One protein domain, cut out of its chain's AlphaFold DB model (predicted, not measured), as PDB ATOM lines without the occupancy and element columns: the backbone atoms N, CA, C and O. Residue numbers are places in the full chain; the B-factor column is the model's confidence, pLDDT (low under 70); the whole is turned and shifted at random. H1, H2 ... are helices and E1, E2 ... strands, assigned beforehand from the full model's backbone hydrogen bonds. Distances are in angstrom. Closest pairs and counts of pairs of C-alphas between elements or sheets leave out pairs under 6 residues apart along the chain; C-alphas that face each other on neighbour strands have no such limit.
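What this domain is: This is residues 415 to 491 of the 622 residues of an uncharacterized protein of Heterorhabditis bacteriophora (UniProt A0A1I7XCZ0). A hairpin of two strands, E1 and E2, lies near the middle of the domain, with the long helix H3 running past it much the same way as E2; the short helix H1 makes a corner at the end of E2, and H2 sits off at the far end, away from the hairpin. Between H1 and H2 a long unnamed stretch folds back on itself, and its residues 455 to 456 run beside E1; contacts between the helices are few. The printed part has 77 residues, with two named strands and three named helices in the order E1, E2, H1, H2, H3; the sheet, E1 - E2, is antiparallel and the class is mixed, helices and strands. It is compact, with a radius of gyration of the C-alphas of 12.9 A and spans of 38 by 33 by 24 A.

How they stand to each other: E1, residues 422 to 427, and E2, residues 430 to 435, form a hairpin with a tight link of 2 residues, antiparallel at 149 degrees between their directions. N 425 and O 432 are within hydrogen-bond range at 2.8 A, as are N 434 and O 423 at 3.0 A. Residues 425 to 426 of E1 also pair with residues 455 to 456, parallel, and these pair with residues 448 to 449, antiparallel. H1, residues 436 to 442, follows E2 with no residue between; its closest C-alpha to E1 is that of Arg 436, 5.3 A from that of Thr 422. H3, residues 474 to 490, has its C-alpha closest to E2 at Thr 482, 8.0 A from that of Val 434. H1 and H3 only just touch, with 3 pairs of C-alphas within 8 A, through residues 485 to 489 of H3 alone; the closest C-alphas, of Ile 438 and Cys 486, are 6.8 A apart, and the lines are about perpendicular at 85 degrees. H2, residues 461 to 470, only just touches H3, with 3 such pairs, at residue 474 alone; the closest C-alphas, of Cys 467 and Pro 474, are 6.1 A apart, and the lines are about perpendicular at 84 degrees. H2 is apart from E1, E2 and H1. Every O i to N i+4 pair is within hydrogen-bond range in H2 and H3; in H1 2 of 3 are.

Where its parts are: E1 begins at C-alpha 422, (174.350, 112.824, 122.853), and is 15.7 A long; E2 is 16.7 A long. H1 measures 10.0 A and H2 14.2 A. H3, 23.9 A long, ends at C-alpha 490, (176.359, 124.771, 131.655).

The domain as a whole: The two C-alphas farthest apart, those of Ile 420 and Ala 469, are 38.6 A apart. The printed part, residues 415 to 491, has no cut. The link from H1 to H2, 18 residues, is long; the others are tight. The mean pLDDT of the printed part is 80.3, and residue 446 and residues 488 to 491 are under 70.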
ATOM      1  N   LYS A 415     167.593 107.302 129.115       79.62
ATOM      2  CA  LYS A 415     166.996 108.526 128.556       79.62
ATOM      3  C   LYS A 415     168.049 109.446 127.934       79.62
ATOM      4  O   LYS A 415     167.814 110.000 126.868       79.62
ATOM      5  N   SER A 416     169.224 109.578 128.554       76.44
ATOM      6  CA  SER A 416     170.339 110.333 127.966       76.44
ATOM      7  C   SER A 416     170.904 109.670 126.705       76.44
ATOM      8  O   SER A 416     171.391 110.377 125.824       76.44
ATOM      9  N   SER A 417     170.817 108.339 126.597       79.38
ATOM     10  CA  SER A 417     171.258 107.566 125.423       79.38
ATOM     11  C   SER A 417     170.331 107.695 124.209       79.38
ATOM     12  O   SER A 417     170.789 107.585 123.076       79.38
ATOM     13  N   GLU A 418     169.046 107.974 124.442       80.94
ATOM     14  CA  GLU A 418     168.016 108.159 123.408       80.94
ATOM     15  C   GLU A 418     168.091 109.545 122.731       80.94
ATOM     16  O   GLU A 418     167.475 109.774 121.690       80.94
ATOM     17  N   LEU A 419     168.853 110.487 123.298       80.56
ATOM     18  CA  LEU A 419     169.008 111.840 122.761       80.56
ATOM     19  C   LEU A 419     169.998 111.878 121.587       80.56
ATOM     20  O   LEU A 419     171.186 111.607 121.742       80.56
ATOM     21  N   ILE A 420     169.528 112.338 120.423       81.62
ATOM     22  CA  ILE A 420     170.336 112.490 119.195       81.62
ATOM     23  C   ILE A 420     171.561 113.397 119.416       81.62
ATOM     24  O   ILE A 420     172.627 113.133 118.863       81.62
ATOM     25  N   SER A 421     171.434 114.426 120.260       82.75
ATOM     26  CA  SER A 421     172.510 115.369 120.607       82.75
ATOM     27  C   SER A 421     173.563 114.798 121.567       82.75
ATOM     28  O   SER A 421     174.504 115.499 121.953       82.75
ATOM     29  N   THR A 422     173.442 113.526 121.948       86.62
ATOM     30  CA  THR A 422     174.350 112.824 122.853       86.62
ATOM     31  C   THR A 422     175.284 111.878 122.096       86.62
ATOM     32  O   THR A 422     174.934 111.277 121.078       86.62
ATOM     33  N   ALA A 423     176.512 111.755 122.589       87.62
ATOM     34  CA  ALA A 423     177.484 110.747 122.198       87.62
ATOM     35  C   ALA A 423     177.766 109.806 123.372       87.62
ATOM     36  O   ALA A 423     177.790 110.218 124.536       87.62
ATOM     37  N   THR A 424     178.022 108.543 123.045       90.31
ATOM     38  CA  THR A 424     178.411 107.517 124.012       90.31
ATOM     39  C   THR A 424     179.927 107.465 124.124       90.31
ATOM     40  O   THR A 424     180.614 107.277 123.119       90.31
ATOM     41  N   ILE A 425     180.444 107.570 125.346       88.62
ATOM     42  CA  ILE A 425     181.837 107.287 125.680       88.62
ATOM     43  C   ILE A 425     181.892 106.002 126.508       88.62
ATOM     44  O   ILE A 425     181.389 105.958 127.627       88.62
ATOM     45  N   ILE A 426     182.519 104.953 125.988       88.44
ATOM     46  CA  ILE A 426     182.802 103.729 126.730       88.44
ATOM     47  C   ILE A 426     184.085 103.917 127.541       88.44
ATOM     48  O   ILE A 426     185.173 104.124 127.001       88.44
ATOM     49  N   PHE A 427     183.962 103.766 128.857       86.94
ATOM     50  CA  PHE A 427     185.073 103.706 129.794       86.94
ATOM     51  C   PHE A 427     185.045 102.366 130.534       86.94
ATOM     52  O   PHE A 427     184.126 102.091 131.304       86.94
ATOM     53  N   ARG A 428     186.043 101.504 130.287       83.88
ATOM     54  CA  ARG A 428     186.143 100.150 130.880       83.88
ATOM     55  C   ARG A 428     184.830  99.339 130.784       83.88
ATOM     56  O   ARG A 428     184.401  98.718 131.750       83.88
ATOM     57  N   GLY A 429     184.170  99.391 129.624       82.88
ATOM     58  CA  GLY A 429     182.894  98.706 129.365       82.88
ATOM     59  C   GLY A 429     181.644  99.392 129.934       82.88
ATOM     60  O   GLY A 429     180.542  98.913 129.696       82.88
ATOM     61  N   THR A 430     181.780 100.512 130.651       84.50
ATOM     62  CA  THR A 430     180.644 101.327 131.113       84.50
ATOM     63  C   THR A 430     180.386 102.469 130.125       84.50
ATOM     64  O   THR A 430     181.326 103.218 129.852       84.50
ATOM     65  N   PRO A 431     179.163 102.637 129.592       86.69
ATOM     66  CA  PRO A 431     178.816 103.784 128.760       86.69
ATOM     67  C   PRO A 431     178.576 105.041 129.608       86.69
ATOM     68  O   PRO A 431     177.975 104.981 130.681       86.69
ATOM     69  N   PHE A 432     179.030 106.179 129.090       86.50
ATOM     70  CA  PHE A 432     178.769 107.527 129.585       86.50
ATOM     71  C   PHE A 432     178.145 108.349 128.458       86.50
ATOM     72  O   PHE A 432     178.645 108.341 127.335       86.50
ATOM     73  N   TYR A 433     177.081 109.079 128.759       88.31
ATOM     74  CA  TYR A 433     176.275 109.810 127.787       88.31
ATOM     75  C   TYR A 433     176.547 111.316 127.902       88.31
ATOM     76  O   TYR A 433     176.178 111.938 128.895       88.31
ATOM     77  N   VAL A 434     177.241 111.905 126.920       86.19
ATOM     78  CA  VAL A 434     177.703 113.310 126.953       86.19
ATOM     79  C   VAL A 434     177.260 114.062 125.698       86.19
ATOM     80  O   VAL A 434     177.323 113.521 124.599       86.19
ATOM     81  N   ASN A 435     176.838 115.322 125.836       88.00
ATOM     82  CA  ASN A 435     176.453 116.165 124.698       88.00
ATOM     83  C   ASN A 435     177.593 116.276 123.660       88.00
ATOM     84  O   ASN A 435     178.732 116.608 123.997       88.00
ATOM     85  N   ARG A 436     177.266 116.030 122.387       88.12
ATOM     86  CA  ARG A 436     178.196 116.032 121.243       88.12
ATOM     87  C   ARG A 436     178.914 117.360 121.063       88.12
ATOM     88  O   ARG A 436     180.114 117.372 120.810       88.12
ATOM     89  N   GLY A 437     178.195 118.467 121.237       86.19
ATOM     90  CA  GLY A 437     178.741 119.816 121.150       86.19
ATOM     91  C   GLY A 437     179.827 120.070 122.194       86.19
ATOM     92  O   GLY A 437     180.874 120.605 121.846       86.19
ATOM     93  N   ILE A 438     179.622 119.610 123.436       84.50
ATOM     94  CA  ILE A 438     180.620 119.693 124.521       84.50
ATOM     95  C   ILE A 438     181.867 118.853 124.205       84.50
ATOM     96  O   ILE A 438     182.982 119.285 124.487       84.50
ATOM     97  N   LEU A 439     181.718 117.670 123.601       85.69
ATOM     98  CA  LEU A 439     182.883 116.876 123.189       85.69
ATOM     99  C   LEU A 439     183.630 117.515 122.013       85.69
ATOM    100  O   LEU A 439     184.857 117.554 122.026       85.69
ATOM    101  N   ALA A 440     182.909 118.062 121.034       84.62
ATOM    102  CA  ALA A 440     183.506 118.675 119.853       84.62
ATOM    103  C   ALA A 440     184.408 119.874 120.208       84.62
ATOM    104  O   ALA A 440     185.555 119.917 119.770       84.62
ATOM    105  N   ILE A 441     183.952 120.783 121.081       82.94
ATOM    106  CA  ILE A 441     184.754 121.940 121.542       82.94
ATOM    107  C   ILE A 441     185.973 121.567 122.402       82.94
ATOM    108  O   ILE A 441     186.852 122.402 122.617       82.94
ATOM    109  N   HIS A 442     186.012 120.347 122.943       77.75
ATOM    110  CA  HIS A 442     187.092 119.855 123.801       77.75
ATOM    111  C   HIS A 442     188.032 118.861 123.099       77.75
ATOM    112  O   HIS A 442     189.024 118.454 123.705       77.75
ATOM    113  N   GLY A 443     187.767 118.536 121.830       76.88
ATOM    114  CA  GLY A 443     188.537 117.588 121.028       76.88
ATOM    115  C   GLY A 443     188.058 116.144 121.196       76.88
ATOM    116  O   GLY A 443     188.035 115.591 122.297       76.88
ATOM    117  N   THR A 444     187.687 115.516 120.079       77.81
ATOM    118  CA  THR A 444     187.307 114.094 120.003       77.81
ATOM    119  C   THR A 444     188.454 113.186 119.542       77.81
ATOM    120  O   THR A 444     188.369 111.971 119.694       77.81
ATOM    121  N   ASP A 445     189.556 113.773 119.064       71.75
ATOM    122  CA  ASP A 445     190.802 113.146 118.589       71.75
ATOM    123  C   ASP A 445     191.490 112.227 119.617       71.75
ATOM    124  O   ASP A 445     192.329 111.397 119.272       71.75
ATOM    125  N   ARG A 446     191.138 112.389 120.895       68.69
ATOM    126  CA  ARG A 446     191.747 111.713 122.052       68.69
ATOM    127  C   ARG A 446     191.054 110.426 122.465       68.69
ATOM    128  O   ARG A 446     191.580 109.689 123.301       68.69
ATOM    129  N   PHE A 447     189.874 110.173 121.920       82.19
ATOM    130  CA  PHE A 447     189.146 108.937 122.136       82.19
ATOM    131  C   PHE A 447     189.476 107.970 121.001       82.19
ATOM    132  O   PHE A 447     189.588 108.372 119.846       82.19
ATOM    133  N   GLY A 448     189.599 106.679 121.311       82.94
ATOM    134  CA  GLY A 448     189.502 105.673 120.254       82.94
ATOM    135  C   GLY A 448     188.081 105.675 119.686       82.94
ATOM    136  O   GLY A 448     187.141 105.966 120.420       82.94
ATOM    137  N   THR A 449     187.898 105.327 118.417       87.69
ATOM    138  CA  THR A 449     186.555 105.142 117.848       87.69
ATOM    139  C   THR A 449     186.217 103.657 117.844       87.69
ATOM    140  O   THR A 449     186.983 102.846 117.320       87.69
ATOM    141  N   GLY A 450     185.094 103.290 118.453       86.81
ATOM    142  CA  GLY A 450     184.546 101.941 118.404       86.81
ATOM    143  C   GLY A 450     183.835 101.640 117.078       86.81
ATOM    144  O   GLY A 450     183.615 102.539 116.262       86.81
ATOM    145  N   PRO A 451     183.477 100.367 116.834       83.88
ATOM    146  CA  PRO A 451     182.907  99.928 115.559       83.88
ATOM    147  C   PRO A 451     181.523 100.525 115.252       83.88
ATOM    148  O   PRO A 451     181.117 100.523 114.093       83.88
ATOM    149  N   ASN A 452     180.815 101.054 116.253       83.00
ATOM    150  CA  ASN A 452     179.494 101.673 116.126       83.00
ATOM    151  C   ASN A 452     179.563 103.214 116.209       83.00
ATOM    152  O   ASN A 452     178.532 103.872 116.355       83.00
ATOM    153  N   GLY A 453     180.766 103.801 116.144       83.94
ATOM    154  CA  GLY A 453     180.986 105.244 116.285       83.94
ATOM    155  C   GLY A 453     181.000 105.749 117.733       83.94
ATOM    156  O   GLY A 453     181.001 106.959 117.957       83.94
ATOM    157  N   GLU A 454     181.016 104.855 118.723       88.88
ATOM    158  CA  GLU A 454     181.213 105.213 120.125       88.88
ATOM    159  C   GLU A 454     182.644 105.709 120.390       88.88
ATOM    160  O   GLU A 454     183.608 105.249 119.781       88.88
ATOM    161  N   PHE A 455     182.802 106.621 121.345       88.81
ATOM    162  CA  PHE A 455     184.117 107.051 121.810       88.81
ATOM    163  C   PHE A 455     184.645 106.087 122.874       88.81
ATOM    164  O   PHE A 455     183.912 105.667 123.761       88.81
ATOM    165  N   ILE A 456     185.927 105.748 122.837       86.44
ATOM    166  CA  ILE A 456     186.591 104.858 123.791       86.44
ATOM    167  C   ILE A 456     187.585 105.693 124.592       86.44
ATOM    168  O   ILE A 456     188.598 106.162 124.068       86.44
ATOM    169  N   ALA A 457     187.294 105.889 125.877       84.81
ATOM    170  CA  ALA A 457     188.143 106.656 126.778       84.81
ATOM    171  C   ALA A 457     189.347 105.820 127.239       84.81
ATOM    172  O   ALA A 457     189.215 104.882 128.030       84.81
ATOM    173  N   ILE A 458     190.537 106.185 126.756       78.50
ATOM    174  CA  ILE A 458     191.796 105.522 127.106       78.50
ATOM    175  C   ILE A 458     192.303 106.072 128.443       78.50
ATOM    176  O   ILE A 458     192.721 107.225 128.541       78.50
ATOM    177  N   PHE A 459     192.307 105.235 129.481       77.56
ATOM    178  CA  PHE A 459     192.926 105.574 130.762       77.56
ATOM    179  C   PHE A 459     194.389 105.131 130.764       77.56
ATOM    180  O   PHE A 459     194.689 103.954 130.571       77.56
ATOM    181  N   SER A 460     195.319 106.065 130.967       76.38
ATOM    182  CA  SER A 460     196.745 105.726 130.971       76.38
ATOM    183  C   SER A 460     197.142 104.963 132.240       76.38
ATOM    184  O   SER A 460     196.676 105.273 133.338       76.38
ATOM    185  N   ARG A 461     198.101 104.035 132.123       75.94
ATOM    186  CA  ARG A 461     198.700 103.330 133.276       75.94
ATOM    187  C   ARG A 461     199.246 104.295 134.341       75.94
ATOM    188  O   ARG A 461     199.209 103.990 135.528       75.94
ATOM    189  N   GLY A 462     199.720 105.475 133.932       75.19
ATOM    190  CA  GLY A 462     200.131 106.537 134.854       75.19
ATOM    191  C   GLY A 462     198.973 107.033 135.722       75.19
ATOM    192  O   GLY A 462     199.110 107.097 136.940       75.19
ATOM    193  N   MET A 463     197.811 107.308 135.120       71.94
ATOM    194  CA  MET A 463     196.600 107.686 135.857       71.94
ATOM    195  C   MET A 463     196.090 106.553 136.757       71.94
ATOM    196  O   MET A 463     195.635 106.833 137.862       71.94
ATOM    197  N   GLU A 464     196.203 105.285 136.345       77.62
ATOM    198  CA  GLU A 464     195.854 104.133 137.198       77.62
ATOM    199  C   GLU A 464     196.698 104.086 138.475       77.62
ATOM    200  O   GLU A 464     196.151 103.891 139.560       77.62
ATOM    201  N   VAL A 465     198.009 104.325 138.363       78.38
ATOM    202  CA  VAL A 465     198.921 104.390 139.515       78.38
ATOM    203  C   VAL A 465     198.558 105.552 140.448       78.38
ATOM    204  O   VAL A 465     198.532 105.350 141.660       78.38
ATOM    205  N   GLN A 466     198.200 106.732 139.919       75.19
ATOM    206  CA  GLN A 466     197.732 107.851 140.756       75.19
ATOM    207  C   GLN A 466     196.396 107.540 141.449       75.19
ATOM    208  O   GLN A 466     196.233 107.827 142.633       75.19
ATOM    209  N   CYS A 467     195.449 106.917 140.740       80.19
ATOM    210  CA  CYS A 467     194.163 106.501 141.305       80.19
ATOM    211  C   CYS A 467     194.352 105.491 142.446       80.19
ATOM    212  O   CYS A 467     193.749 105.642 143.508       80.19
ATOM    213  N   ALA A 468     195.240 104.510 142.260       78.75
ATOM    214  CA  ALA A 468     195.598 103.543 143.293       78.75
ATOM    215  C   ALA A 468     196.274 104.214 144.504       78.75
ATOM    216  O   ALA A 468     195.887 103.941 145.638       78.75
ATOM    217  N   ALA A 469     197.225 105.128 144.277       80.25
ATOM    218  CA  ALA A 469     197.898 105.873 145.343       80.25
ATOM    219  C   ALA A 469     196.937 106.778 146.141       80.25
ATOM    220  O   ALA A 469     197.075 106.905 147.355       80.25
ATOM    221  N   GLY A 470     195.942 107.373 145.474       78.12
ATOM    222  CA  GLY A 470     194.900 108.193 146.099       78.12
ATOM    223  C   GLY A 470     193.705 107.415 146.669       78.12
ATOM    224  O   GLY A 470     192.840 108.033 147.285       78.12
ATOM    225  N   ASN A 471     193.633 106.092 146.467       85.31
ATOM    226  CA  ASN A 471     192.468 105.249 146.776       85.31
ATOM    227  C   ASN A 471     191.145 105.779 146.164       85.31
ATOM    228  O   ASN A 471     190.115 105.878 146.835       85.31
ATOM    229  N   ILE A 472     191.200 106.151 144.881       83.19
ATOM    230  CA  ILE A 472     190.081 106.672 144.078       83.19
ATOM    231  C   ILE A 472     189.848 105.722 142.899       83.19
ATOM    232  O   ILE A 472     190.802 105.207 142.315       83.19
ATOM    233  N   LEU A 473     188.596 105.486 142.505       82.25
ATOM    234  CA  LEU A 473     188.306 104.662 141.331       82.25
ATOM    235  C   LEU A 473     188.521 105.468 140.034       82.25
ATOM    236  O   LEU A 473     188.006 106.580 139.915       82.25
ATOM    237  N   PRO A 474     189.176 104.908 138.997       79.75
ATOM    238  CA  PRO A 474     189.323 105.566 137.693       79.75
ATOM    239  C   PRO A 474     188.012 106.089 137.081       79.75
ATOM    240  O   PRO A 474     188.005 107.143 136.450       79.75
ATOM    241  N   GLY A 475     186.894 105.389 137.311       79.94
ATOM    242  CA  GLY A 475     185.564 105.827 136.870       79.94
ATOM    243  C   GLY A 475     185.017 107.038 137.635       79.94
ATOM    244  O   GLY A 475     184.309 107.845 137.042       79.94
ATOM    245  N   GLU A 476     185.386 107.222 138.910       79.62
ATOM    246  CA  GLU A 476     185.070 108.446 139.665       79.62
ATOM    247  C   GLU A 476     185.851 109.637 139.100       79.62
ATOM    248  O   GLU A 476     185.273 110.702 138.900       79.62
ATOM    249  N   VAL A 477     187.139 109.451 138.779       79.44
ATOM    250  CA  VAL A 477     187.956 110.495 138.135       79.44
ATOM    251  C   VAL A 477     187.372 110.868 136.774       79.44
ATOM    252  O   VAL A 477     187.193 112.053 136.504       79.44
ATOM    253  N   PHE A 478     187.024 109.881 135.942       81.81
ATOM    254  CA  PHE A 478     186.407 110.138 134.641       81.81
ATOM    255  C   PHE A 478     185.070 110.883 134.785       81.81
ATOM    256  O   PHE A 478     184.901 111.932 134.175       81.81
ATOM    257  N   ALA A 479     184.174 110.431 135.671       78.19
ATOM    258  CA  ALA A 479     182.902 111.107 135.933       78.19
ATOM    259  C   ALA A 479     183.081 112.557 136.426       78.19
ATOM    260  O   ALA A 479     182.364 113.448 135.974       78.19
ATOM    261  N   VAL A 480     184.044 112.818 137.320       77.56
ATOM    262  CA  VAL A 480     184.348 114.172 137.820       77.56
ATOM    263  C   VAL A 480     184.930 115.063 136.721       77.56
ATOM    264  O   VAL A 480     184.552 116.231 136.636       77.56
ATOM    265  N   LEU A 481     185.808 114.537 135.860       75.56
ATOM    266  CA  LEU A 481     186.348 115.278 134.716       75.56
ATOM    267  C   LEU A 481     185.249 115.603 133.695       75.56
ATOM    268  O   LEU A 481     185.122 116.755 133.293       75.56
ATOM    269  N   THR A 482     184.405 114.635 133.332       75.19
ATOM    270  CA  THR A 482     183.273 114.849 132.420       75.19
ATOM    271  C   THR A 482     182.266 115.842 133.001       75.19
ATOM    272  O   THR A 482     181.859 116.776 132.310       75.19
ATOM    273  N   TYR A 483     181.937 115.727 134.295       77.69
ATOM    274  CA  TYR A 483     181.129 116.725 134.997       77.69
ATOM    275  C   TYR A 483     181.790 118.108 134.979       77.69
ATOM    276  O   TYR A 483     181.094 119.086 134.746       77.69
ATOM    277  N   TYR A 484     183.110 118.220 135.152       75.06
ATOM    278  CA  TYR A 484     183.817 119.503 135.078       75.06
ATOM    279  C   TYR A 484     183.743 120.146 133.682       75.06
ATOM    280  O   TYR A 484     183.512 121.353 133.591       75.06
ATOM    281  N   LEU A 485     183.885 119.362 132.604       73.12
ATOM    282  CA  LEU A 485     183.722 119.844 131.223       73.12
ATOM    283  C   LEU A 485     182.291 120.347 130.982       73.12
ATOM    284  O   LEU A 485     182.096 121.476 130.534       73.12
ATOM    285  N   CYS A 486     181.283 119.557 131.371       72.50
ATOM    286  CA  CYS A 486     179.885 119.970 131.268       72.50
ATOM    287  C   CYS A 486     179.581 121.201 132.127       72.50
ATOM    288  O   CYS A 486     178.964 122.141 131.639       72.50
ATOM    289  N   LYS A 487     180.073 121.245 133.369       71.38
ATOM    290  CA  LYS A 487     179.920 122.375 134.290       71.38
ATOM    291  C   LYS A 487     180.523 123.656 133.719       71.38
ATOM    292  O   LYS A 487     179.915 124.710 133.843       71.38
ATOM    293  N   LYS A 488     181.688 123.572 133.068       67.56
ATOM    294  CA  LYS A 488     182.354 124.720 132.433       67.56
ATOM    295  C   LYS A 488     181.579 125.336 131.272       67.56
ATOM    296  O   LYS A 488     181.872 126.478 130.931       67.56
ATOM    297  N   CYS A 489     180.635 124.596 130.700       65.12
ATOM    298  CA  CYS A 489     179.684 125.111 129.729       65.12
ATOM    299  C   CYS A 489     178.392 125.549 130.448       65.12
ATOM    300  O   CYS A 489     177.992 126.707 130.368       65.12
ATOM    301  N   ILE A 490     177.736 124.627 131.155       61.84
ATOM    302  CA  ILE A 490     176.359 124.771 131.655       61.84
ATOM    303  C   ILE A 490     176.255 125.754 132.831       61.84
ATOM    304  O   ILE A 490     175.306 126.532 132.899       61.84
ATOM    305  N   GLU A 491     177.198 125.722 133.777       59.62
ATOM    306  CA  GLU A 491     177.134 126.560 134.976       59.62
ATOM    307  C   GLU A 491     177.927 127.857 134.799       59.62
ATOM    308  O   GLU A 491     179.156 127.909 134.911       59.62
TER     309      GLU A 491